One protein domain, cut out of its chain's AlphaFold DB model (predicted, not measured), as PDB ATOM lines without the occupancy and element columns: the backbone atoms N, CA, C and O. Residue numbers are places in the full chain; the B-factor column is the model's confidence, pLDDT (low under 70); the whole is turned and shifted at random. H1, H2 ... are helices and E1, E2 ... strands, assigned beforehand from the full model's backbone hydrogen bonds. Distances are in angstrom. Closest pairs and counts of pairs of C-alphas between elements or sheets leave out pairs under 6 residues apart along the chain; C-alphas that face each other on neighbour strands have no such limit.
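Overview. This is residues 120 to 165 and 489 to 616 of the 664 residues of an uncharacterized protein of Venturia nashicola (UniProt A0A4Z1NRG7). With little regular structure, this is a small antiparallel sheet, E3 E2 E1 E4 E5, curled like part of a barrel and folded at E1 so that E3 and E2 face E4 and E5; unnamed residues 120 to 165 reach far to one side. The 174 printed residues have five named strands, then two helices, only 46 residues, mixed class. It is loose, radius of gyration of the C-alphas 19.7 A, spanning 60 by 46 by 27 A.

Along the chain. Find E1, residues 520 to 526, from C-alpha 520 (161.897, 223.732, 238.957). E2 is 538 to 541, E3 544 to 547, E4 568 to 578, 24.8 A, bending by 79 degrees at 574, and E5 584 to 589. H1 is 595 to 600; H2, 609 to 616, ends at C-alpha 616 (153.711, 246.657, 234.889).

Arrangement. E1 E2 E3 are a meander, each strand the antiparallel neighbour of the one before; E4, antiparallel to E1, completes a Greek key. Look for N 523 and O 540, 2.9 A, N 546 and O 539, 2.8 A, N 522 and O 569, 2.8 A, and N 589 and O 572, 2.9 A. H1 only grazes the sheet with residues 596 to 600; H2 is not on it. In both helices every O i to N i+4 pair is within hydrogen-bond range.

Size, cuts and confidence. Residues 166 to 488 are cut out, C-alphas 165 and 489 being 9.2 A apart. Links E1 to E2 and E3 to E4 are long. Confidence is under 70 in 43 residues, among them 604 to 616.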
ATOM      1  N   ILE A 120     152.436 222.119 245.553       91.31
ATOM      2  CA  ILE A 120     151.484 221.776 244.492       91.31
ATOM      3  C   ILE A 120     150.250 221.094 245.100       91.31
ATOM      4  O   ILE A 120     150.364 220.147 245.879       91.31
ATOM      5  N   ALA A 121     149.060 221.559 244.725       90.94
ATOM      6  CA  ALA A 121     147.789 220.908 245.016       90.94
ATOM      7  C   ALA A 121     147.573 219.649 244.166       90.94
ATOM      8  O   ALA A 121     147.879 219.616 242.967       90.94
ATOM      9  N   MET A 122     146.990 218.631 244.802       90.44
ATOM     10  CA  MET A 122     146.547 217.415 244.129       90.44
ATOM     11  C   MET A 122     145.172 217.649 243.509       90.44
ATOM     12  O   MET A 122     144.220 218.023 244.196       90.44
ATOM     13  N   VAL A 123     145.072 217.418 242.203       86.94
ATOM     14  CA  VAL A 123     143.838 217.573 241.431       86.94
ATOM     15  C   VAL A 123     143.360 216.217 240.941       86.94
ATOM     16  O   VAL A 123     144.156 215.316 240.651       86.94
ATOM     17  N   ARG A 124     142.044 216.074 240.797       77.94
ATOM     18  CA  ARG A 124     141.484 214.924 240.087       77.94
ATOM     19  C   ARG A 124     141.891 215.002 238.613       77.94
ATOM     20  O   ARG A 124     142.044 216.099 238.078       77.94
ATOM     21  N   THR A 125     142.116 213.848 237.983       65.12
ATOM     22  CA  THR A 125     142.664 213.725 236.621       65.12
ATOM     23  C   THR A 125     142.106 214.787 235.677       65.12
ATOM     24  O   THR A 125     140.906 214.830 235.417       65.12
ATOM     25  N   ARG A 126     142.996 215.645 235.171       52.19
ATOM     26  CA  ARG A 126     142.645 216.764 234.299       52.19
ATOM     27  C   ARG A 126     142.097 216.228 232.978       52.19
ATOM     28  O   ARG A 126     142.849 215.700 232.158       52.19
ATOM     29  N   GLU A 127     140.793 216.357 232.755       49.50
ATOM     30  CA  GLU A 127     140.237 216.145 231.422       49.50
ATOM     31  C   GLU A 127     140.706 217.266 230.493       49.50
ATOM     32  O   GLU A 127     140.692 218.441 230.852       49.50
ATOM     33  N   ARG A 128     141.096 216.920 229.261       46.53
ATOM     34  CA  ARG A 128     141.552 217.901 228.256       46.53
ATOM     35  C   ARG A 128     140.480 218.938 227.866       46.53
ATOM     36  O   ARG A 128     140.813 219.877 227.156       46.53
ATOM     37  N   VAL A 129     139.217 218.750 228.264       44.09
ATOM     38  CA  VAL A 129     138.057 219.473 227.709       44.09
ATOM     39  C   VAL A 129     137.583 220.632 228.588       44.09
ATOM     40  O   VAL A 129     137.111 221.625 228.049       44.09
ATOM     41  N   VAL A 130     137.743 220.554 229.911       46.84
ATOM     42  CA  VAL A 130     137.292 221.608 230.833       46.84
ATOM     43  C   VAL A 130     138.457 221.946 231.750       46.84
ATOM     44  O   VAL A 130     138.899 221.120 232.540       46.84
ATOM     45  N   GLY A 131     139.013 223.147 231.592       52.31
ATOM     46  CA  GLY A 131     140.237 223.607 232.257       52.31
ATOM     47  C   GLY A 131     140.133 223.817 233.772       52.31
ATOM     48  O   GLY A 131     140.953 224.546 234.325       52.31
ATOM     49  N   GLU A 132     139.158 223.209 234.442       63.38
ATOM     50  CA  GLU A 132     138.953 223.344 235.878       63.38
ATOM     51  C   GLU A 132     139.771 222.307 236.647       63.38
ATOM     52  O   GLU A 132     139.533 221.099 236.595       63.38
ATOM     53  N   ASN A 133     140.748 222.801 237.400       73.19
ATOM     54  CA  ASN A 133     141.498 222.011 238.364       73.19
ATOM     55  C   ASN A 133     140.634 221.792 239.614       73.19
ATOM     56  O   ASN A 133     140.703 222.577 240.558       73.19
ATOM     57  N   LYS A 134     139.810 220.739 239.618       81.81
ATOM     58  CA  LYS A 134     139.016 220.359 240.797       81.81
ATOM     59  C   LYS A 134     139.904 219.702 241.852       81.81
ATOM     60  O   LYS A 134     140.712 218.822 241.528       81.81
ATOM     61  N   SER A 135     139.749 220.134 243.103       86.94
ATOM     62  CA  SER A 135     140.516 219.599 244.224       86.94
ATOM     63  C   SER A 135     140.211 218.119 244.455       86.94
ATOM     64  O   SER A 135     139.099 217.651 244.207       86.94
ATOM     65  N   ALA A 136     141.193 217.379 244.969       86.44
ATOM     66  CA  ALA A 136     140.972 216.022 245.463       86.44
ATOM     67  C   ALA A 136     140.072 215.975 246.716       86.44
ATOM     68  O   ALA A 136     139.485 214.935 246.976       86.44
ATOM     69  N   PHE A 137     139.959 217.082 247.460       88.81
ATOM     70  CA  PHE A 137     139.298 217.159 248.774       88.81
ATOM     71  C   PHE A 137     137.959 217.913 248.734       88.81
ATOM     72  O   PHE A 137     137.592 218.601 249.692       88.81
ATOM     73  N   GLU A 138     137.268 217.870 247.595       84.44
ATOM     74  CA  GLU A 138     135.919 218.426 247.495       84.44
ATOM     75  C   GLU A 138     134.916 217.477 248.169       84.44
ATOM     76  O   GLU A 138     134.945 216.282 247.862       84.44
ATOM     77  N   PRO A 139     133.977 217.975 248.999       82.31
ATOM     78  CA  PRO A 139     132.958 217.141 249.652       82.31
ATOM     79  C   PRO A 139     132.121 216.313 248.671       82.31
ATOM     80  O   PRO A 139     131.648 215.231 248.998       82.31
ATOM     81  N   LEU A 140     131.976 216.807 247.439       77.06
ATOM     82  CA  LEU A 140     131.244 216.138 246.370       77.06
ATOM     83  C   LEU A 140     131.916 214.856 245.854       77.06
ATOM     84  O   LEU A 140     131.291 214.073 245.144       77.06
ATOM     85  N   TYR A 141     133.195 214.645 246.158       75.62
ATOM     86  CA  TYR A 141     133.960 213.507 245.649       75.62
ATOM     87  C   TYR A 141     134.686 212.747 246.759       75.62
ATOM     88  O   TYR A 141     134.817 211.527 246.662       75.62
ATOM     89  N   ASP A 142     135.149 213.441 247.802       84.81
ATOM     90  CA  ASP A 142     135.855 212.853 248.942       84.81
ATOM     91  C   ASP A 142     134.887 212.399 250.036       84.81
ATOM     92  O   ASP A 142     134.811 212.950 251.133       84.81
ATOM     93  N   TYR A 143     134.122 211.368 249.706       83.44
ATOM     94  CA  TYR A 143     133.340 210.602 250.660       83.44
ATOM     95  C   TYR A 143     133.555 209.118 250.376       83.44
ATOM     96  O   TYR A 143     133.886 208.715 249.258       83.44
ATOM     97  N   THR A 144     133.413 208.287 251.405       82.44
ATOM     98  CA  THR A 144     133.568 206.829 251.278       82.44
ATOM     99  C   THR A 144     132.282 206.077 251.570       82.44
ATOM    100  O   THR A 144     132.090 204.995 251.025       82.44
ATOM    101  N   ASP A 145     131.421 206.631 252.422       77.56
ATOM    102  CA  ASP A 145     130.149 206.017 252.787       77.56
ATOM    103  C   ASP A 145     129.024 206.568 251.905       77.56
ATOM    104  O   ASP A 145     128.924 207.778 251.697       77.56
ATOM    105  N   GLN A 146     128.181 205.687 251.372       69.00
ATOM    106  CA  GLN A 146     127.080 206.069 250.491       69.00
ATOM    107  C   GLN A 146     125.998 206.847 251.250       69.00
ATOM    108  O   GLN A 146     125.445 207.789 250.696       69.00
ATOM    109  N   ALA A 147     125.771 206.536 252.531       67.06
ATOM    110  CA  ALA A 147     124.843 207.290 253.380       67.06
ATOM    111  C   ALA A 147     125.316 208.732 253.644       67.06
ATOM    112  O   ALA A 147     124.513 209.616 253.920       67.06
ATOM    113  N   SER A 148     126.626 208.977 253.536       67.31
ATOM    114  CA  SER A 148     127.223 210.313 253.667       67.31
ATOM    115  C   SER A 148     127.287 211.088 252.348       67.31
ATOM    116  O   SER A 148     127.885 212.165 252.304       67.31
ATOM    117  N   ALA A 149     126.728 210.539 251.262       67.00
ATOM    118  CA  ALA A 149     126.728 211.212 249.974       67.00
ATOM    119  C   ALA A 149     125.974 212.549 250.078       67.00
ATOM    120  O   ALA A 149     124.882 212.598 250.648       67.00
ATOM    121  N   PRO A 150     126.527 213.644 249.530       65.56
ATOM    122  CA  PRO A 150     125.840 214.922 249.552       65.56
ATOM    123  C   PRO A 150     124.555 214.842 248.722       65.56
ATOM    124  O   PRO A 150     124.551 214.288 247.616       65.56
ATOM    125  N   THR A 151     123.475 215.418 249.256       60.00
ATOM    126  CA  THR A 151     122.209 215.595 248.542       60.00
ATOM    127  C   THR A 151     122.462 216.512 247.352       60.00
ATOM    128  O   THR A 151     122.654 217.717 247.506       60.00
ATOM    129  N   LEU A 152     122.542 215.927 246.164       58.06
ATOM    130  CA  LEU A 152     122.683 216.677 244.928       58.06
ATOM    131  C   LEU A 152     121.324 217.216 244.494       58.06
ATOM    132  O   LEU A 152     120.318 216.510 244.579       58.06
ATOM    133  N   ASP A 153     121.316 218.440 243.970       52.38
ATOM    134  CA  ASP A 153     120.155 218.954 243.255       52.38
ATOM    135  C   ASP A 153     119.805 217.986 242.110       52.38
ATOM    136  O   ASP A 153     120.697 217.599 241.350       52.38
ATOM    137  N   PRO A 154     118.527 217.614 241.918       49.28
ATOM    138  CA  PRO A 154     118.121 216.658 240.883       49.28
ATOM    139  C   PRO A 154     118.441 217.120 239.448       49.28
ATOM    140  O   PRO A 154     118.450 216.303 238.531       49.28
ATOM    141  N   ASN A 155     118.745 218.410 239.254       39.06
ATOM    142  CA  ASN A 155     119.179 218.996 237.981       39.06
ATOM    143  C   ASN A 155     120.709 219.126 237.837       39.06
ATOM    144  O   ASN A 155     121.182 219.589 236.799       39.06
ATOM    145  N   ALA A 156     121.501 218.762 238.850       47.44
ATOM    146  CA  ALA A 156     122.951 218.788 238.741       47.44
ATOM    147  C   ALA A 156     123.426 217.584 237.909       47.44
ATOM    148  O   ALA A 156     123.373 216.444 238.358       47.44
ATOM    149  N   GLU A 157     123.980 217.837 236.718       44.03
ATOM    150  CA  GLU A 157     124.628 216.830 235.849       44.03
ATOM    151  C   GLU A 157     125.842 216.123 236.502       44.03
ATOM    152  O   GLU A 157     126.529 215.307 235.879       44.03
ATOM    153  N   VAL A 158     126.172 216.452 237.755       47.34
ATOM    154  CA  VAL A 158     127.363 215.947 238.425       47.34
ATOM    155  C   VAL A 158     127.062 214.590 239.034       47.34
ATOM    156  O   VAL A 158     126.529 214.478 240.127       47.34
ATOM    157  N   THR A 159     127.457 213.534 238.333       52.72
ATOM    158  CA  THR A 159     127.489 212.191 238.918       52.72
ATOM    159  C   THR A 159     128.340 212.195 240.197       52.72
ATOM    160  O   THR A 159     129.522 212.553 240.192       52.72
ATOM    161  N   ASN A 160     127.704 211.822 241.309       53.72
ATOM    162  CA  ASN A 160     128.310 211.564 242.613       53.72
ATOM    163  C   ASN A 160     129.417 210.512 242.449       53.72
ATOM    164  O   ASN A 160     129.153 209.315 242.342       53.72
ATOM    165  N   ALA A 161     130.666 210.958 242.341       65.69
ATOM    166  CA  ALA A 161     131.765 210.088 241.953       65.69
ATOM    167  C   ALA A 161     132.682 209.823 243.142       65.69
ATOM    168  O   ALA A 161     133.814 210.314 243.195       65.69
ATOM    169  N   ARG A 162     132.155 209.017 244.068       78.31
ATOM    170  CA  ARG A 162     132.901 208.334 245.125       78.31
ATOM    171  C   ARG A 162     134.189 207.736 244.556       78.31
ATOM    172  O   ARG A 162     134.183 207.169 243.460       78.31
ATOM    173  N   TRP A 163     135.298 207.841 245.281       80.31
ATOM    174  CA  TRP A 163     136.584 207.305 244.816       80.31
ATOM    175  C   TRP A 163     136.885 205.893 245.342       80.31
ATOM    176  O   TRP A 163     137.597 205.145 244.671       80.31
ATOM    177  N   LYS A 164     136.339 205.516 246.508       85.31
ATOM    178  CA  LYS A 164     136.547 204.212 247.159       85.31
ATOM    179  C   LYS A 164     135.328 203.307 246.997       85.31
ATOM    180  O   LYS A 164     134.213 203.732 247.264       85.31
ATOM    181  N   TYR A 165     135.568 202.056 246.619       85.94
ATOM    182  CA  TYR A 165     134.542 201.040 246.376       85.94
ATOM    183  C   TYR A 165     134.907 199.747 247.116       85.94
ATOM    184  O   TYR A 165     136.083 199.386 247.195       85.94
ATOM    185  N   THR A 489     143.040 202.997 243.434       81.69
ATOM    186  CA  THR A 489     143.498 202.057 244.474       81.69
ATOM    187  C   THR A 489     143.757 202.745 245.818       81.69
ATOM    188  O   THR A 489     143.709 202.102 246.863       81.69
ATOM    189  N   THR A 490     144.007 204.054 245.804       87.44
ATOM    190  CA  THR A 490     144.215 204.894 246.989       87.44
ATOM    191  C   THR A 490     143.525 206.247 246.810       87.44
ATOM    192  O   THR A 490     143.023 206.554 245.729       87.44
ATOM    193  N   HIS A 491     143.480 207.062 247.862       90.38
ATOM    194  CA  HIS A 491     142.873 208.392 247.812       90.38
ATOM    195  C   HIS A 491     143.512 209.243 246.691       90.38
ATOM    196  O   HIS A 491     144.735 209.194 246.554       90.38
ATOM    197  N   PRO A 492     142.763 210.063 245.921       87.19
ATOM    198  CA  PRO A 492     143.299 210.837 244.790       87.19
ATOM    199  C   PRO A 492     144.497 211.753 245.100       87.19
ATOM    200  O   PRO A 492     145.258 212.098 244.198       87.19
ATOM    201  N   SER A 493     144.694 212.135 246.366       90.06
ATOM    202  CA  SER A 493     145.880 212.885 246.812       90.06
ATOM    203  C   SER A 493     147.121 212.028 247.086       90.06
ATOM    204  O   SER A 493     148.209 212.575 247.264       90.06
ATOM    205  N   GLY A 494     146.970 210.707 247.208       88.56
ATOM    206  CA  GLY A 494     148.027 209.770 247.595       88.56
ATOM    207  C   GLY A 494     148.651 210.035 248.972       88.56
ATOM    208  O   GLY A 494     149.698 209.474 249.270       88.56
ATOM    209  N   GLY A 495     148.070 210.925 249.791       90.56
ATOM    210  CA  GLY A 495     148.708 211.418 251.020       90.56
ATOM    211  C   GLY A 495     149.961 212.273 250.772       90.56
ATOM    212  O   GLY A 495     150.758 212.473 251.685       90.56
ATOM    213  N   LEU A 496     150.165 212.765 249.542       90.88
ATOM    214  CA  LEU A 496     151.362 213.521 249.162       90.88
ATOM    215  C   LEU A 496     151.225 215.019 249.392       90.88
ATOM    216  O   LEU A 496     152.194 215.658 249.767       90.88
ATOM    217  N   SER A 497     150.052 215.600 249.167       92.12
ATOM    218  CA  SER A 497     149.778 217.006 249.474       92.12
ATOM    219  C   SER A 497     148.328 217.165 249.884       92.12
ATOM    220  O   SER A 497     147.434 216.510 249.341       92.12
ATOM    221  N   TYR A 498     148.121 218.052 250.850       93.19
ATOM    222  CA  TYR A 498     146.817 218.398 251.410       93.19
ATOM    223  C   TYR A 498     146.377 219.810 251.004       93.19
ATOM    224  O   TYR A 498     145.398 220.342 251.526       93.19
ATOM    225  N   LEU A 499     147.095 220.437 250.065       92.06
ATOM    226  CA  LEU A 499     146.696 221.719 249.499       92.06
ATOM    227  C   LEU A 499     145.462 221.519 248.616       92.06
ATOM    228  O   LEU A 499     145.490 220.728 247.671       92.06
ATOM    229  N   LYS A 500     144.388 222.261 248.910       90.00
ATOM    230  CA  LYS A 500     143.150 222.200 248.124       90.00
ATOM    231  C   LYS A 500     143.306 222.848 246.755       90.00
ATOM    232  O   LYS A 500     142.853 222.289 245.759       90.00
ATOM    233  N   THR A 501     143.937 224.017 246.713       88.69
ATOM    234  CA  THR A 501     144.073 224.824 245.501       88.69
ATOM    235  C   THR A 501     145.464 225.433 245.401       88.69
ATOM    236  O   THR A 501     146.170 225.625 246.388       88.69
ATOM    237  N   ASN A 502     145.830 225.762 244.166       85.94
ATOM    238  CA  ASN A 502     147.055 226.469 243.820       85.94
ATOM    239  C   ASN A 502     146.794 227.960 243.510       85.94
ATOM    240  O   ASN A 502     147.616 228.617 242.869       85.94
ATOM    241  N   ASN A 503     145.661 228.505 243.958       87.94
ATOM    242  CA  ASN A 503     145.225 229.865 243.635       87.94
ATOM    243  C   ASN A 503     145.761 230.869 244.659       87.94
ATOM    244  O   ASN A 503     145.014 231.453 245.437       87.94
ATOM    245  N   TYR A 504     147.077 231.038 244.664       89.12
ATOM    246  CA  TYR A 504     147.769 232.062 245.433       89.12
ATOM    247  C   TYR A 504     148.937 232.608 244.608       89.12
ATOM    248  O   TYR A 504     149.448 231.923 243.719       89.12
ATOM    249  N   PHE A 505     149.360 233.832 244.914       90.19
ATOM    250  CA  PHE A 505     150.522 234.463 244.295       90.19
ATOM    251  C   PHE A 505     151.684 234.496 245.281       90.19
ATOM    252  O   PHE A 505     151.521 234.932 246.422       90.19
ATOM    253  N   ASP A 506     152.860 234.058 244.836       88.56
ATOM    254  CA  ASP A 506     154.082 234.208 245.617       88.56
ATOM    255  C   ASP A 506     154.502 235.682 245.594       88.56
ATOM    256  O   ASP A 506     154.734 236.271 244.535       88.56
ATOM    257  N   ASN A 507     154.574 236.298 246.772       90.75
ATOM    258  CA  ASN A 507     155.013 237.680 246.898       90.75
ATOM    259  C   ASN A 507     156.536 237.724 247.047       90.75
ATOM    260  O   ASN A 507     157.077 237.384 248.100       90.75
ATOM    261  N   HIS A 508     157.234 238.132 245.988       88.75
ATOM    262  CA  HIS A 508     158.681 238.293 246.027       88.75
ATOM    263  C   HIS A 508     159.043 239.554 246.835       88.75
ATOM    264  O   HIS A 508     158.530 240.627 246.504       88.75
ATOM    265  N   PRO A 509     159.969 239.492 247.814       87.50
ATOM    266  CA  PRO A 509     160.283 240.625 248.693       87.50
ATOM    267  C   PRO A 509     160.614 241.946 247.976       87.50
ATOM    268  O   PRO A 509     160.301 243.016 248.488       87.50
ATOM    269  N   ILE A 510     161.233 241.882 246.791       86.06
ATOM    270  CA  ILE A 510     161.662 243.068 246.020       86.06
ATOM    271  C   ILE A 510     160.711 243.388 244.856       86.06
ATOM    272  O   ILE A 510     160.445 244.557 244.567       86.06
ATOM    273  N   LEU A 511     160.225 242.356 244.160       84.38
ATOM    274  CA  LEU A 511     159.497 242.502 242.891       84.38
ATOM    275  C   LEU A 511     157.981 242.560 243.101       84.38
ATOM    276  O   LEU A 511     157.258 242.944 242.186       84.38
ATOM    277  N   GLY A 512     157.507 242.219 244.300       88.81
ATOM    278  CA  GLY A 512     156.091 242.134 244.607       88.81
ATOM    279  C   GLY A 512     155.460 240.821 244.118       88.81
ATOM    280  O   GLY A 512     156.176 239.830 243.903       88.81
ATOM    281  N   PRO A 513     154.127 240.787 243.952       91.56
ATOM    282  CA  PRO A 513     153.398 239.579 243.576       91.56
ATOM    283  C   PRO A 513     153.834 239.081 242.196       91.56
ATOM    284  O   PRO A 513     153.819 239.822 241.215       91.56
ATOM    285  N   GLN A 514     154.230 237.813 242.126       87.50
ATOM    286  CA  GLN A 514     154.639 237.172 240.881       87.50
ATOM    287  C   GLN A 514     153.424 236.639 240.124       87.50
ATOM    288  O   GLN A 514     152.534 236.037 240.714       87.50
ATOM    289  N   SER A 515     153.395 236.825 238.802       83.25
ATOM    290  CA  SER A 515     152.295 236.364 237.938       83.25
ATOM    291  C   SER A 515     152.306 234.854 237.675       83.25
ATOM    292  O   SER A 515     151.314 234.282 237.224       83.25
ATOM    293  N   THR A 516     153.445 234.214 237.911       83.94
ATOM    294  CA  THR A 516     153.744 232.816 237.580       83.94
ATOM    295  C   THR A 516     154.465 232.170 238.752       83.94
ATOM    296  O   THR A 516     155.070 232.860 239.576       83.94
ATOM    297  N   ARG A 517     154.367 230.843 238.854       85.62
ATOM    298  CA  ARG A 517     154.984 230.104 239.958       85.62
ATOM    299  C   ARG A 517     156.489 229.977 239.766       85.62
ATOM    300  O   ARG A 517     157.007 230.081 238.654       85.62
ATOM    301  N   ALA A 518     157.185 229.694 240.865       86.69
ATOM    302  CA  ALA A 518     158.592 229.327 240.811       86.69
ATOM    303  C   ALA A 518     158.802 228.116 239.884       86.69
ATOM    304  O   ALA A 518     158.054 227.137 239.922       86.69
ATOM    305  N   THR A 519     159.838 228.188 239.052       91.50
ATOM    306  CA  THR A 519     160.231 227.098 238.155       91.50
ATOM    307  C   THR A 519     161.075 226.066 238.894       91.50
ATOM    308  O   THR A 519     161.706 226.366 239.908       91.50
ATOM    309  N   PHE A 520     161.119 224.835 238.399       91.94
ATOM    310  CA  PHE A 520     161.897 223.732 238.957       91.94
ATOM    311  C   PHE A 520     162.800 223.137 237.890       91.94
ATOM    312  O   PHE A 520     162.368 222.919 236.761       91.94
ATOM    313  N   ASP A 521     164.045 222.845 238.256       91.69
ATOM    314  CA  ASP A 521     165.000 222.275 237.314       91.69
ATOM    315  C   ASP A 521     164.673 220.799 237.094       91.69
ATOM    316  O   ASP A 521     164.701 219.984 238.022       91.69
ATOM    317  N   ALA A 522     164.357 220.466 235.849       92.56
ATOM    318  CA  ALA A 522     164.035 219.129 235.398       92.56
ATOM    319  C   ALA A 522     165.239 218.501 234.700       92.56
ATOM    320  O   ALA A 522     165.897 219.145 233.885       92.56
ATOM    321  N   ARG A 523     165.512 217.224 234.969       91.31
ATOM    322  CA  ARG A 523     166.523 216.452 234.230       91.31
ATOM    323  C   ARG A 523     165.887 215.766 233.032       91.31
ATOM    324  O   ARG A 523     164.854 215.120 233.194       91.31
ATOM    325  N   LEU A 524     166.517 215.834 231.865       90.50
ATOM    326  CA  LEU A 524     166.075 215.057 230.707       90.50
ATOM    327  C   LEU A 524     166.487 213.587 230.871       90.50
ATOM    328  O   LEU A 524     167.675 213.285 230.943       90.50
ATOM    329  N   LEU A 525     165.510 212.679 230.948       89.00
ATOM    330  CA  LEU A 525     165.749 211.234 231.068       89.00
ATOM    331  C   LEU A 525     165.678 210.535 229.713       89.00
ATOM    332  O   LEU A 525     166.523 209.705 229.396       89.00
ATOM    333  N   SER A 526     164.675 210.888 228.908       88.00
ATOM    334  CA  SER A 526     164.552 210.421 227.530       88.00
ATOM    335  C   SER A 526     164.188 211.604 226.639       88.00
ATOM    336  O   SER A 526     163.143 212.219 226.882       88.00
ATOM    337  N   PRO A 527     165.007 211.926 225.618       86.94
ATOM    338  CA  PRO A 527     164.663 212.949 224.643       86.94
ATOM    339  C   PRO A 527     163.436 212.526 223.839       86.94
ATOM    340  O   PRO A 527     163.084 211.343 223.760       86.94
ATOM    341  N   ARG A 528     162.806 213.507 223.200       82.31
ATOM    342  CA  ARG A 528     161.739 213.244 222.241       82.31
ATOM    343  C   ARG A 528     162.297 212.449 221.060       82.31
ATOM    344  O   ARG A 528     163.101 212.958 220.288       82.31
ATOM    345  N   SER A 529     161.836 211.212 220.894       72.12
ATOM    346  CA  SER A 529     162.207 210.388 219.743       72.12
ATOM    347  C   SER A 529     161.131 210.419 218.663       72.12
ATOM    348  O   SER A 529     159.974 210.088 218.932       72.12
ATOM    349  N   ASN A 530     161.544 210.696 217.423       61.25
ATOM    350  CA  ASN A 530     160.702 210.583 216.227       61.25
ATOM    351  C   ASN A 530     160.260 209.133 215.931       61.25
ATOM    352  O   ASN A 530     159.351 208.932 215.133       61.25
ATOM    353  N   SER A 531     160.893 208.123 216.547       58.16
ATOM    354  CA  SER A 531     160.524 206.707 216.387       58.16
ATOM    355  C   SER A 531     159.472 206.221 217.390       58.16
ATOM    356  O   SER A 531     158.865 205.170 217.186       58.16
ATOM    357  N   SER A 532     159.245 206.968 218.476       57.12
ATOM    358  CA  SER A 532     158.204 206.652 219.456       57.12
ATOM    359  C   SER A 532     156.855 207.178 218.963       57.12
ATOM    360  O   SER A 532     156.766 208.324 218.530       57.12
ATOM    361  N   ARG A 533     155.794 206.361 219.036       51.09
ATOM    362  CA  ARG A 533     154.444 206.727 218.558       51.09
ATOM    363  C   ARG A 533     153.871 208.003 219.195       51.09
ATOM    364  O   ARG A 533     152.943 208.570 218.633       51.09
ATOM    365  N   GLU A 534     154.402 208.438 220.339       58.72
ATOM    366  CA  GLU A 534     153.893 209.597 221.081       58.72
ATOM    367  C   GLU A 534     154.777 210.849 220.962       58.72
ATOM    368  O   GLU A 534     154.259 211.950 221.116       58.72
ATOM    369  N   GLY A 535     156.074 210.735 220.638       67.25
ATOM    370  CA  GLY A 535     156.947 211.906 220.478       67.25
ATOM    371  C   GLY A 535     157.012 212.803 221.725       67.25
ATOM    372  O   GLY A 535     157.055 214.025 221.595       67.25
ATOM    373  N   ILE A 536     157.011 212.215 222.926       79.38
ATOM    374  CA  ILE A 536     157.014 212.936 224.210       79.38
ATOM    375  C   ILE A 536     158.362 212.741 224.914       79.38
ATOM    376  O   ILE A 536     158.913 211.639 224.915       79.38
ATOM    377  N   ALA A 537     158.896 213.805 225.519       86.31
ATOM    378  CA  ALA A 537     160.096 213.740 226.353       86.31
ATOM    379  C   ALA A 537     159.757 213.339 227.803       86.31
ATOM    380  O   ALA A 537     158.749 213.782 228.362       86.31
ATOM    381  N   HIS A 538     160.625 212.536 228.424       89.56
ATOM    382  CA  HIS A 538     160.514 212.156 229.837       89.56
ATOM    383  C   HIS A 538     161.486 212.965 230.694       89.56
ATOM    384  O   HIS A 538     162.692 212.994 230.433       89.56
ATOM    385  N   LEU A 539     160.953 213.577 231.747       91.94
ATOM    386  CA  LEU A 539     161.635 214.535 232.606       91.94
ATOM    387  C   LEU A 539     161.616 214.067 234.064       91.94
ATOM    388  O   LEU A 539     160.590 213.608 234.559       91.94
ATOM    389  N   GLY A 540     162.736 214.215 234.765       94.06
ATOM    390  CA  GLY A 540     162.844 213.991 236.203       94.06
ATOM    391  C   GLY A 540     162.704 215.302 236.978       94.06
ATOM    392  O   GLY A 540     163.611 216.132 236.912       94.06
ATOM    393  N   ILE A 541     161.613 215.478 237.729       94.31
ATOM    394  CA  ILE A 541     161.326 216.678 238.537       94.31
ATOM    395  C   ILE A 541     161.055 216.255 239.978       94.31
ATOM    396  O   ILE A 541     160.162 215.453 240.238       94.31
ATOM    397  N   GLY A 542     161.835 216.767 240.932       90.56
ATOM    398  CA  GLY A 542     161.597 216.513 242.360       90.56
ATOM    399  C   GLY A 542     161.700 215.042 242.796       90.56
ATOM    400  O   GLY A 542     161.281 214.722 243.897       90.56
ATOM    401  N   GLY A 543     162.265 214.154 241.969       91.69
ATOM    402  CA  GLY A 543     162.291 212.699 242.204       91.69
ATOM    403  C   GLY A 543     161.208 211.918 241.446       91.69
ATOM    404  O   GLY A 543     161.295 210.699 241.367       91.69
ATOM    405  N   PHE A 544     160.247 212.602 240.821       93.62
ATOM    406  CA  PHE A 544     159.220 211.992 239.977       93.62
ATOM    407  C   PHE A 544     159.621 212.016 238.504       93.62
ATOM    408  O   PHE A 544     160.260 212.961 238.038       93.62
ATOM    409  N   VAL A 545     159.186 211.000 237.761       92.56
ATOM    410  CA  VAL A 545     159.289 210.964 236.299       92.56
ATOM    411  C   VAL A 545     157.972 211.444 235.713       92.56
ATOM    412  O   VAL A 545     156.922 210.867 235.984       92.56
ATOM    413  N   THR A 546     158.022 212.491 234.897       90.31
ATOM    414  CA  THR A 546     156.849 213.039 234.224       90.31
ATOM    415  C   THR A 546     157.081 213.227 232.733       90.31
ATOM    416  O   THR A 546     158.208 213.197 232.241       90.31
ATOM    417  N   GLN A 547     155.984 213.396 232.013       88.75
ATOM    418  CA  GLN A 547     155.955 213.745 230.605       88.75
ATOM    419  C   GLN A 547     155.761 215.254 230.456       88.75
ATOM    420  O   GLN A 547     155.081 215.884 231.270       88.75
ATOM    421  N   GLU A 548     156.342 215.828 229.408       83.25
ATOM    422  CA  GLU A 548     156.079 217.219 229.050       83.25
ATOM    423  C   GLU A 548     154.592 217.422 228.718       83.25
ATOM    424  O   GLU A 548     153.989 216.665 227.956       83.25
ATOM    425  N   THR A 549     153.992 218.463 229.296       77.44
ATOM    426  CA  THR A 549     152.618 218.876 229.010       77.44
ATOM    427  C   THR A 549     152.613 220.274 228.391       77.44
ATOM    428  O   THR A 549     153.240 221.191 228.911       77.44
ATOM    429  N   GLY A 550     151.889 220.454 227.283       76.19
ATOM    430  CA  GLY A 550     151.767 221.747 226.602       76.19
ATOM    431  C   GLY A 550     152.605 221.854 225.325       76.19
ATOM    432  O   GLY A 550     152.700 220.895 224.562       76.19
ATOM    433  N   GLN A 551     153.137 223.048 225.054       76.44
ATOM    434  CA  GLN A 551     153.940 223.322 223.861       76.44
ATOM    435  C   GLN A 551     155.325 222.688 223.996       76.44
ATOM    436  O   GLN A 551     156.027 222.972 224.961       76.44
ATOM    437  N   ALA A 552     155.709 221.884 223.004       76.88
ATOM    438  CA  ALA A 552     156.974 221.165 223.015       76.88
ATOM    439  C   ALA A 552     158.180 222.115 223.023       76.88
ATOM    440  O   ALA A 552     158.332 222.943 222.118       76.88
ATOM    441  N   ASP A 553     159.059 221.954 224.007       80.19
ATOM    442  CA  ASP A 553     160.311 222.690 224.089       80.19
ATOM    443  C   ASP A 553     161.361 222.075 223.141       80.19
ATOM    444  O   ASP A 553     161.705 220.894 223.273       80.19
ATOM    445  N   PRO A 554     161.915 222.840 222.177       80.75
ATOM    446  CA  PRO A 554     162.976 222.348 221.300       80.75
ATOM    447  C   PRO A 554     164.215 221.849 222.057       80.75
ATOM    448  O   PRO A 554     164.896 220.960 221.548       80.75
ATOM    449  N   ALA A 555     164.487 222.351 223.268       79.69
ATOM    450  CA  ALA A 555     165.622 221.906 224.079       79.69
ATOM    451  C   ALA A 555     165.536 220.421 224.485       79.69
ATOM    452  O   ALA A 555     166.552 219.800 224.776       79.69
ATOM    453  N   LEU A 556     164.336 219.832 224.473       82.62
ATOM    454  CA  LEU A 556     164.092 218.440 224.869       82.62
ATOM    455  C   LEU A 556     164.143 217.458 223.685       82.62
ATOM    456  O   LEU A 556     163.869 216.263 223.837       82.62
ATOM    457  N   ALA A 557     164.467 217.955 222.488       80.88
ATOM    458  CA  ALA A 557     164.481 217.160 221.264       80.88
ATOM    459  C   ALA A 557     165.684 216.211 221.164       80.88
ATOM    460  O   ALA A 557     165.588 215.180 220.503       80.88
ATOM    461  N   SER A 558     166.804 216.531 221.807       79.75
ATOM    462  CA  SER A 558     168.014 215.712 221.770       79.75
ATOM    463  C   SER A 558     168.687 215.661 223.135       79.75
ATOM    464  O   SER A 558     168.555 216.563 223.960       79.75
ATOM    465  N   LEU A 559     169.397 214.564 223.390       77.75
ATOM    466  CA  LEU A 559     170.179 214.413 224.608       77.75
ATOM    467  C   LEU A 559     171.519 215.134 224.427       77.75
ATOM    468  O   LEU A 559     172.313 214.748 223.569       77.75
ATOM    469  N   ASN A 560     171.778 216.160 225.237       74.62
ATOM    470  CA  ASN A 560     173.099 216.776 225.302       74.62
ATOM    471  C   ASN A 560     174.013 215.926 226.197       74.62
ATOM    472  O   ASN A 560     173.822 215.869 227.411       74.62
ATOM    473  N   LEU A 561     174.977 215.237 225.584       77.50
ATOM    474  CA  LEU A 561     175.960 214.391 226.272       77.50
ATOM    475  C   LEU A 561     177.238 215.150 226.667       77.50
ATOM    476  O   LEU A 561     178.101 214.570 227.318       77.50
ATOM    477  N   VAL A 562     177.382 216.409 226.242       82.75
ATOM    478  CA  VAL A 562     178.610 217.198 226.437       82.75
ATOM    479  C   VAL A 562     178.634 217.877 227.807       82.75
ATOM    480  O   VAL A 562     179.702 218.112 228.361       82.75
ATOM    481  N   GLU A 563     177.468 218.192 228.366       82.81
ATOM    482  CA  GLU A 563     177.360 218.879 229.652       82.81
ATOM    483  C   GLU A 563     177.516 217.919 230.837       82.81
ATOM    484  O   GLU A 563     176.807 216.912 230.954       82.81
ATOM    485  N   ASP A 564     178.394 218.284 231.773       85.06
ATOM    486  CA  ASP A 564     178.600 217.544 233.013       85.06
ATOM    487  C   ASP A 564     177.302 217.444 233.826       85.06
ATOM    488  O   ASP A 564     176.679 218.429 234.227       85.06
ATOM    489  N   GLY A 565     176.891 216.206 234.103       82.62
ATOM    490  CA  GLY A 565     175.666 215.923 234.844       82.62
ATOM    491  C   GLY A 565     174.376 216.026 234.024       82.62
ATOM    492  O   GLY A 565     173.310 215.850 234.621       82.62
ATOM    493  N   GLY A 566     174.465 216.245 232.707       85.62
ATOM    494  CA  GLY A 566     173.356 216.225 231.752       85.62
ATOM    495  C   GLY A 566     172.459 217.466 231.769       85.62
ATOM    496  O   GLY A 566     172.432 218.227 232.740       85.62
ATOM    497  N   LEU A 567     171.680 217.626 230.694       86.44
ATOM    498  CA  LEU A 567     170.806 218.780 230.475       86.44
ATOM    499  C   LEU A 567     169.779 218.949 231.609       86.44
ATOM    500  O   LEU A 567     168.999 218.035 231.916       86.44
ATOM    501  N   LYS A 568     169.750 220.155 232.189       89.00
ATOM    502  CA  LYS A 568     168.734 220.600 233.149       89.00
ATOM    503  C   LYS A 568     167.920 221.731 232.538       89.00
ATOM    504  O   LYS A 568     168.486 222.741 232.135       89.00
ATOM    505  N   VAL A 569     166.604 221.567 232.491       89.81
ATOM    506  CA  VAL A 569     165.688 222.551 231.901       89.81
ATOM    507  C   VAL A 569     164.732 223.059 232.976       89.81
ATOM    508  O   VAL A 569     164.143 222.239 233.682       89.81
ATOM    509  N   PRO A 570     164.553 224.381 233.131       91.31
ATOM    510  CA  PRO A 570     163.575 224.912 234.066       91.31
ATOM    511  C   PRO A 570     162.156 224.640 233.564       91.31
ATOM    512  O   PRO A 570     161.811 224.988 232.438       91.31
ATOM    513  N   MET A 571     161.322 224.052 234.416       90.75
ATOM    514  CA  MET A 571     159.933 223.696 234.126       90.75
ATOM    515  C   MET A 571     158.995 224.303 235.167       90.75
ATOM    516  O   MET A 571     159.313 224.357 236.352       90.75
ATOM    517  N   GLU A 572     157.812 224.739 234.748       90.31
ATOM    518  CA  GLU A 572     156.743 225.154 235.659       90.31
ATOM    519  C   GLU A 572     155.810 223.965 235.911       90.31
ATOM    520  O   GLU A 572     155.328 223.336 234.968       90.31
ATOM    521  N   VAL A 573     155.528 223.655 237.180       91.06
ATOM    522  CA  VAL A 573     154.586 222.586 237.543       91.06
ATOM    523  C   VAL A 573     153.280 223.209 238.021       91.06
ATOM    524  O   VAL A 573     153.227 223.874 239.053       91.06
ATOM    525  N   SER A 574     152.217 223.002 237.247       86.31
ATOM    526  CA  SER A 574     150.918 223.654 237.470       86.31
ATOM    527  C   SER A 574     150.049 222.924 238.502       86.31
ATOM    528  O   SER A 574     149.465 223.542 239.396       86.31
ATOM    529  N   SER A 575     149.973 221.601 238.391       87.69
ATOM    530  CA  SER A 575     149.227 220.716 239.283       87.69
ATOM    531  C   SER A 575     149.805 219.302 239.235       87.69
ATOM    532  O   SER A 575     150.587 218.960 238.343       87.69
ATOM    533  N   ALA A 576     149.419 218.473 240.198       91.00
ATOM    534  CA  ALA A 576     149.734 217.053 240.213       91.00
ATOM    535  C   ALA A 576     148.435 216.250 240.260       91.00
ATOM    536  O   ALA A 576     147.496 216.623 240.959       91.00
ATOM    537  N   SER A 577     148.374 215.159 239.510       89.19
ATOM    538  CA  SER A 577     147.274 214.199 239.567       89.19
ATOM    539  C   SER A 577     147.828 212.803 239.802       89.19
ATOM    540  O   SER A 577     149.020 212.551 239.638       89.19
ATOM    541  N   MET A 578     146.969 211.882 240.210       86.06
ATOM    542  CA  MET A 578     147.347 210.494 240.439       86.06
ATOM    543  C   MET A 578     146.641 209.599 239.422       86.06
ATOM    544  O   MET A 578     145.502 209.864 239.039       86.06
ATOM    545  N   ASN A 579     147.314 208.552 238.951       81.75
ATOM    546  CA  ASN A 579     146.663 207.512 238.159       81.75
ATOM    547  C   ASN A 579     145.980 206.468 239.067       81.75
ATOM    548  O   ASN A 579     146.125 206.489 240.290       81.75
ATOM    549  N   ARG A 580     145.259 205.511 238.472       78.44
ATOM    550  CA  ARG A 580     144.571 204.454 239.231       78.44
ATOM    551  C   ARG A 580     145.506 203.560 240.062       78.44
ATOM    552  O   ARG A 580     145.095 203.086 241.116       78.44
ATOM    553  N   TRP A 581     146.759 203.371 239.634       78.94
ATOM    554  CA  TRP A 581     147.786 202.561 240.316       78.94
ATOM    555  C   TRP A 581     148.657 203.368 241.288       78.94
ATOM    556  O   TRP A 581     149.771 202.958 241.608       78.94
ATOM    557  N   ALA A 582     148.174 204.527 241.737       83.62
ATOM    558  CA  ALA A 582     148.859 205.390 242.696       83.62
ATOM    559  C   ALA A 582     150.209 205.976 242.227       83.62
ATOM    560  O   ALA A 582     150.994 206.460 243.040       83.62
ATOM    561  N   ALA A 583     150.486 205.988 240.921       86.69
ATOM    562  CA  ALA A 583     151.607 206.730 240.359       86.69
ATOM    563  C   ALA A 583     151.216 208.193 240.113       86.69
ATOM    564  O   ALA A 583     150.149 208.502 239.569       86.69
ATOM    565  N   VAL A 584     152.115 209.093 240.494       90.19
ATOM    566  CA  VAL A 584     151.921 210.540 240.404       90.19
ATOM    567  C   VAL A 584     152.276 211.031 239.006       90.19
ATOM    568  O   VAL A 584     153.348 210.737 238.483       90.19
ATOM    569  N   LYS A 585     151.386 211.823 238.414       89.38
ATOM    570  CA  LYS A 585     151.589 212.537 237.154       89.38
ATOM    571  C   LYS A 585     151.695 214.029 237.444       89.38
ATOM    572  O   LYS A 585     150.748 214.642 237.934       89.38
ATOM    573  N   LEU A 586     152.844 214.619 237.124       91.38
ATOM    574  CA  LEU A 586     153.058 216.059 237.266       91.38
ATOM    575  C   LEU A 586     152.702 216.771 235.961       91.38
ATOM    576  O   LEU A 586     153.245 216.445 234.908       91.38
ATOM    577  N   HIS A 587     151.845 217.785 236.022       89.25
ATOM    578  CA  HIS A 587     151.541 218.627 234.868       89.25
ATOM    579  C   HIS A 587     152.609 219.716 234.728       89.25
ATOM    580  O   HIS A 587     152.429 220.854 235.182       89.25
ATOM    581  N   ALA A 588     153.743 219.314 234.150       89.31
ATOM    582  CA  ALA A 588     154.908 220.154 233.911       89.31
ATOM    583  C   ALA A 588     154.867 220.760 232.505       89.31
ATOM    584  O   ALA A 588     154.721 220.034 231.522       89.31
ATOM    585  N   GLN A 589     155.008 222.075 232.412       88.00
ATOM    586  CA  GLN A 589     155.006 222.831 231.162       88.00
ATOM    587  C   GLN A 589     156.227 223.746 231.097       88.00
ATOM    588  O   GLN A 589     156.824 224.080 232.126       88.00
ATOM    589  N   LYS A 590     156.582 224.182 229.889       88.00
ATOM    590  CA  LYS A 590     157.589 225.226 229.713       88.00
ATOM    591  C   LYS A 590     157.169 226.491 230.485       88.00
ATOM    592  O   LYS A 590     155.999 226.879 230.392       88.00
ATOM    593  N   PRO A 591     158.081 227.147 231.227       86.88
ATOM    594  CA  PRO A 591     157.773 228.389 231.923       86.88
ATOM    595  C   PRO A 591     157.242 229.445 230.952       86.88
ATOM    596  O   PRO A 591     157.809 229.648 229.879       86.88
ATOM    597  N   ARG A 592     156.170 230.145 231.338       83.12
ATOM    598  CA  ARG A 592     155.564 231.191 230.490       83.12
ATOM    599  C   ARG A 592     156.494 232.376 230.230       83.12
ATOM    600  O   ARG A 592     156.400 232.999 229.180       83.12
ATOM    601  N   SER A 593     157.366 232.691 231.184       82.12
ATOM    602  CA  SER A 593     158.396 233.719 231.042       82.12
ATOM    603  C   SER A 593     159.743 233.160 231.484       82.12
ATOM    604  O   SER A 593     159.843 232.530 232.540       82.12
ATOM    605  N   SER A 594     160.785 233.421 230.693       76.06
ATOM    606  CA  SER A 594     162.179 233.118 231.038       76.06
ATOM    607  C   SER A 594     162.642 233.851 232.296       76.06
ATOM    608  O   SER A 594     163.502 233.353 233.021       76.06
ATOM    609  N   ASP A 595     162.041 235.006 232.591       79.00
ATOM    610  CA  ASP A 595     162.428 235.835 233.730       79.00
ATOM    611  C   ASP A 595     162.150 235.130 235.051       79.00
ATOM    612  O   ASP A 595     162.915 235.282 235.991       79.00
ATOM    613  N   THR A 596     161.122 234.284 235.119       80.94
ATOM    614  CA  THR A 596     160.753 233.534 236.334       80.94
ATOM    615  C   THR A 596     161.901 232.691 236.879       80.94
ATOM    616  O   THR A 596     162.125 232.628 238.089       80.94
ATOM    617  N   HIS A 597     162.666 232.073 235.981       82.94
ATOM    618  CA  HIS A 597     163.831 231.289 236.342       82.94
ATOM    619  C   HIS A 597     164.981 232.187 236.814       82.94
ATOM    620  O   HIS A 597     165.595 231.909 237.842       82.94
ATOM    621  N   ASN A 598     165.201 233.319 236.142       83.44
ATOM    622  CA  ASN A 598     166.204 234.306 236.547       83.44
ATOM    623  C   ASN A 598     165.878 234.953 237.905       83.44
ATOM    624  O   ASN A 598     166.790 235.197 238.693       83.44
ATOM    625  N   ILE A 599     164.592 235.186 238.203       83.19
ATOM    626  CA  ILE A 599     164.113 235.657 239.513       83.19
ATOM    627  C   ILE A 599     164.462 234.622 240.580       83.19
ATOM    628  O   ILE A 599     165.034 234.973 241.607       83.19
ATOM    629  N   LYS A 600     164.172 233.339 240.325       82.62
ATOM    630  CA  LYS A 600     164.481 232.251 241.261       82.62
ATOM    631  C   LYS A 600     165.981 232.131 241.547       82.62
ATOM    632  O   LYS A 600     166.357 231.873 242.686       82.62
ATOM    633  N   LEU A 601     166.824 232.316 240.531       83.94
ATOM    634  CA  LEU A 601     168.283 232.302 240.680       83.94
ATOM    635  C   LEU A 601     168.839 233.572 241.347       83.94
ATOM    636  O   LEU A 601     170.025 233.625 241.655       83.94
ATOM    637  N   GLY A 602     168.009 234.596 241.572       77.81
ATOM    638  CA  GLY A 602     168.443 235.872 242.139       77.81
ATOM    639  C   GLY A 602     169.278 236.725 241.178       77.81
ATOM    640  O   GLY A 602     169.869 237.709 241.601       77.81
ATOM    641  N   HIS A 603     169.318 236.383 239.886       76.19
ATOM    642  CA  HIS A 603     170.133 237.077 238.880       76.19
ATOM    643  C   HIS A 603     169.557 238.439 238.455       76.19
ATOM    644  O   HIS A 603     170.221 239.211 237.765       76.19
ATOM    645  N   LEU A 604     168.319 238.755 238.840       65.25
ATOM    646  CA  LEU A 604     167.727 240.074 238.625       65.25
ATOM    647  C   LEU A 604     168.115 241.006 239.779       65.25
ATOM    648  O   LEU A 604     167.334 241.253 240.696       65.25
ATOM    649  N   GLU A 605     169.345 241.515 239.725       53.16
ATOM    650  CA  GLU A 605     169.805 242.598 240.594       53.16
ATOM    651  C   GLU A 605     169.130 243.938 240.233       53.16
ATOM    652  O   GLU A 605     168.646 244.160 239.121       53.16
ATOM    653  N   HIS A 606     169.115 244.851 241.206       46.53
ATOM    654  CA  HIS A 606     168.318 246.077 241.329       46.53
ATOM    655  C   HIS A 606     168.119 246.985 240.088       46.53
ATOM    656  O   HIS A 606     167.165 247.772 240.086       46.53
ATOM    657  N   ALA A 607     168.930 246.884 239.031       43.28
ATOM    658  CA  ALA A 607     168.862 247.731 237.835       43.28
ATOM    659  C   ALA A 607     167.616 247.492 236.954       43.28
ATOM    660  O   ALA A 607     167.088 248.434 236.360       43.28
ATOM    661  N   THR A 608     167.080 246.267 236.902       49.62
ATOM    662  CA  THR A 608     165.875 245.944 236.108       49.62
ATOM    663  C   THR A 608     164.571 246.248 236.845       49.62
ATOM    664  O   THR A 608     163.541 246.449 236.203       49.62
ATOM    665  N   THR A 609     164.598 246.393 238.175       50.75
ATOM    666  CA  THR A 609     163.426 246.716 239.016       50.75
ATOM    667  C   THR A 609     162.729 248.013 238.593       50.75
ATOM    668  O   THR A 609     161.501 248.106 238.639       50.75
ATOM    669  N   ALA A 610     163.499 249.020 238.163       48.31
ATOM    670  CA  ALA A 610     162.964 250.299 237.692       48.31
ATOM    671  C   ALA A 610     162.255 250.171 236.333       48.31
ATOM    672  O   ALA A 610     161.251 250.840 236.097       48.31
ATOM    673  N   ILE A 611     162.741 249.282 235.462       51.25
ATOM    674  CA  ILE A 611     162.143 248.988 234.153       51.25
ATOM    675  C   ILE A 611     160.906 248.095 234.330       51.25
ATOM    676  O   ILE A 611     159.870 248.366 233.728       51.25
ATOM    677  N   TYR A 612     160.962 247.111 235.231       51.47
ATOM    678  CA  TYR A 612     159.864 246.181 235.513       51.47
ATOM    679  C   TYR A 612     158.670 246.863 236.206       51.47
ATOM    680  O   TYR A 612     157.519 246.646 235.834       51.47
ATOM    681  N   LYS A 613     158.919 247.787 237.152       52.12
ATOM    682  CA  LYS A 613     157.861 248.656 237.712       52.12
ATOM    683  C   LYS A 613     157.239 249.585 236.660       52.12
ATOM    684  O   LYS A 613     156.098 250.014 236.827       52.12
ATOM    685  N   ARG A 614     157.974 249.912 235.591       48.53
ATOM    686  CA  ARG A 614     157.500 250.770 234.495       48.53
ATOM    687  C   ARG A 614     156.685 249.990 233.460       48.53
ATOM    688  O   ARG A 614     155.704 250.541 232.979       48.53
ATOM    689  N   SER A 615     157.030 248.730 233.176       52.56
ATOM    690  CA  SER A 615     156.274 247.856 232.261       52.56
ATOM    691  C   SER A 615     154.984 247.298 232.876       52.56
ATOM    692  O   SER A 615     153.986 247.159 232.182       52.56
ATOM    693  N   GLN A 616     154.944 247.057 234.189       51.84
ATOM    694  CA  GLN A 616     153.711 246.657 234.889       51.84
ATOM    695  C   GLN A 616     152.653 247.776 234.930       51.84
ATOM    696  O   GLN A 616     151.462 247.500 235.020       51.84
TER     697      GLN A 616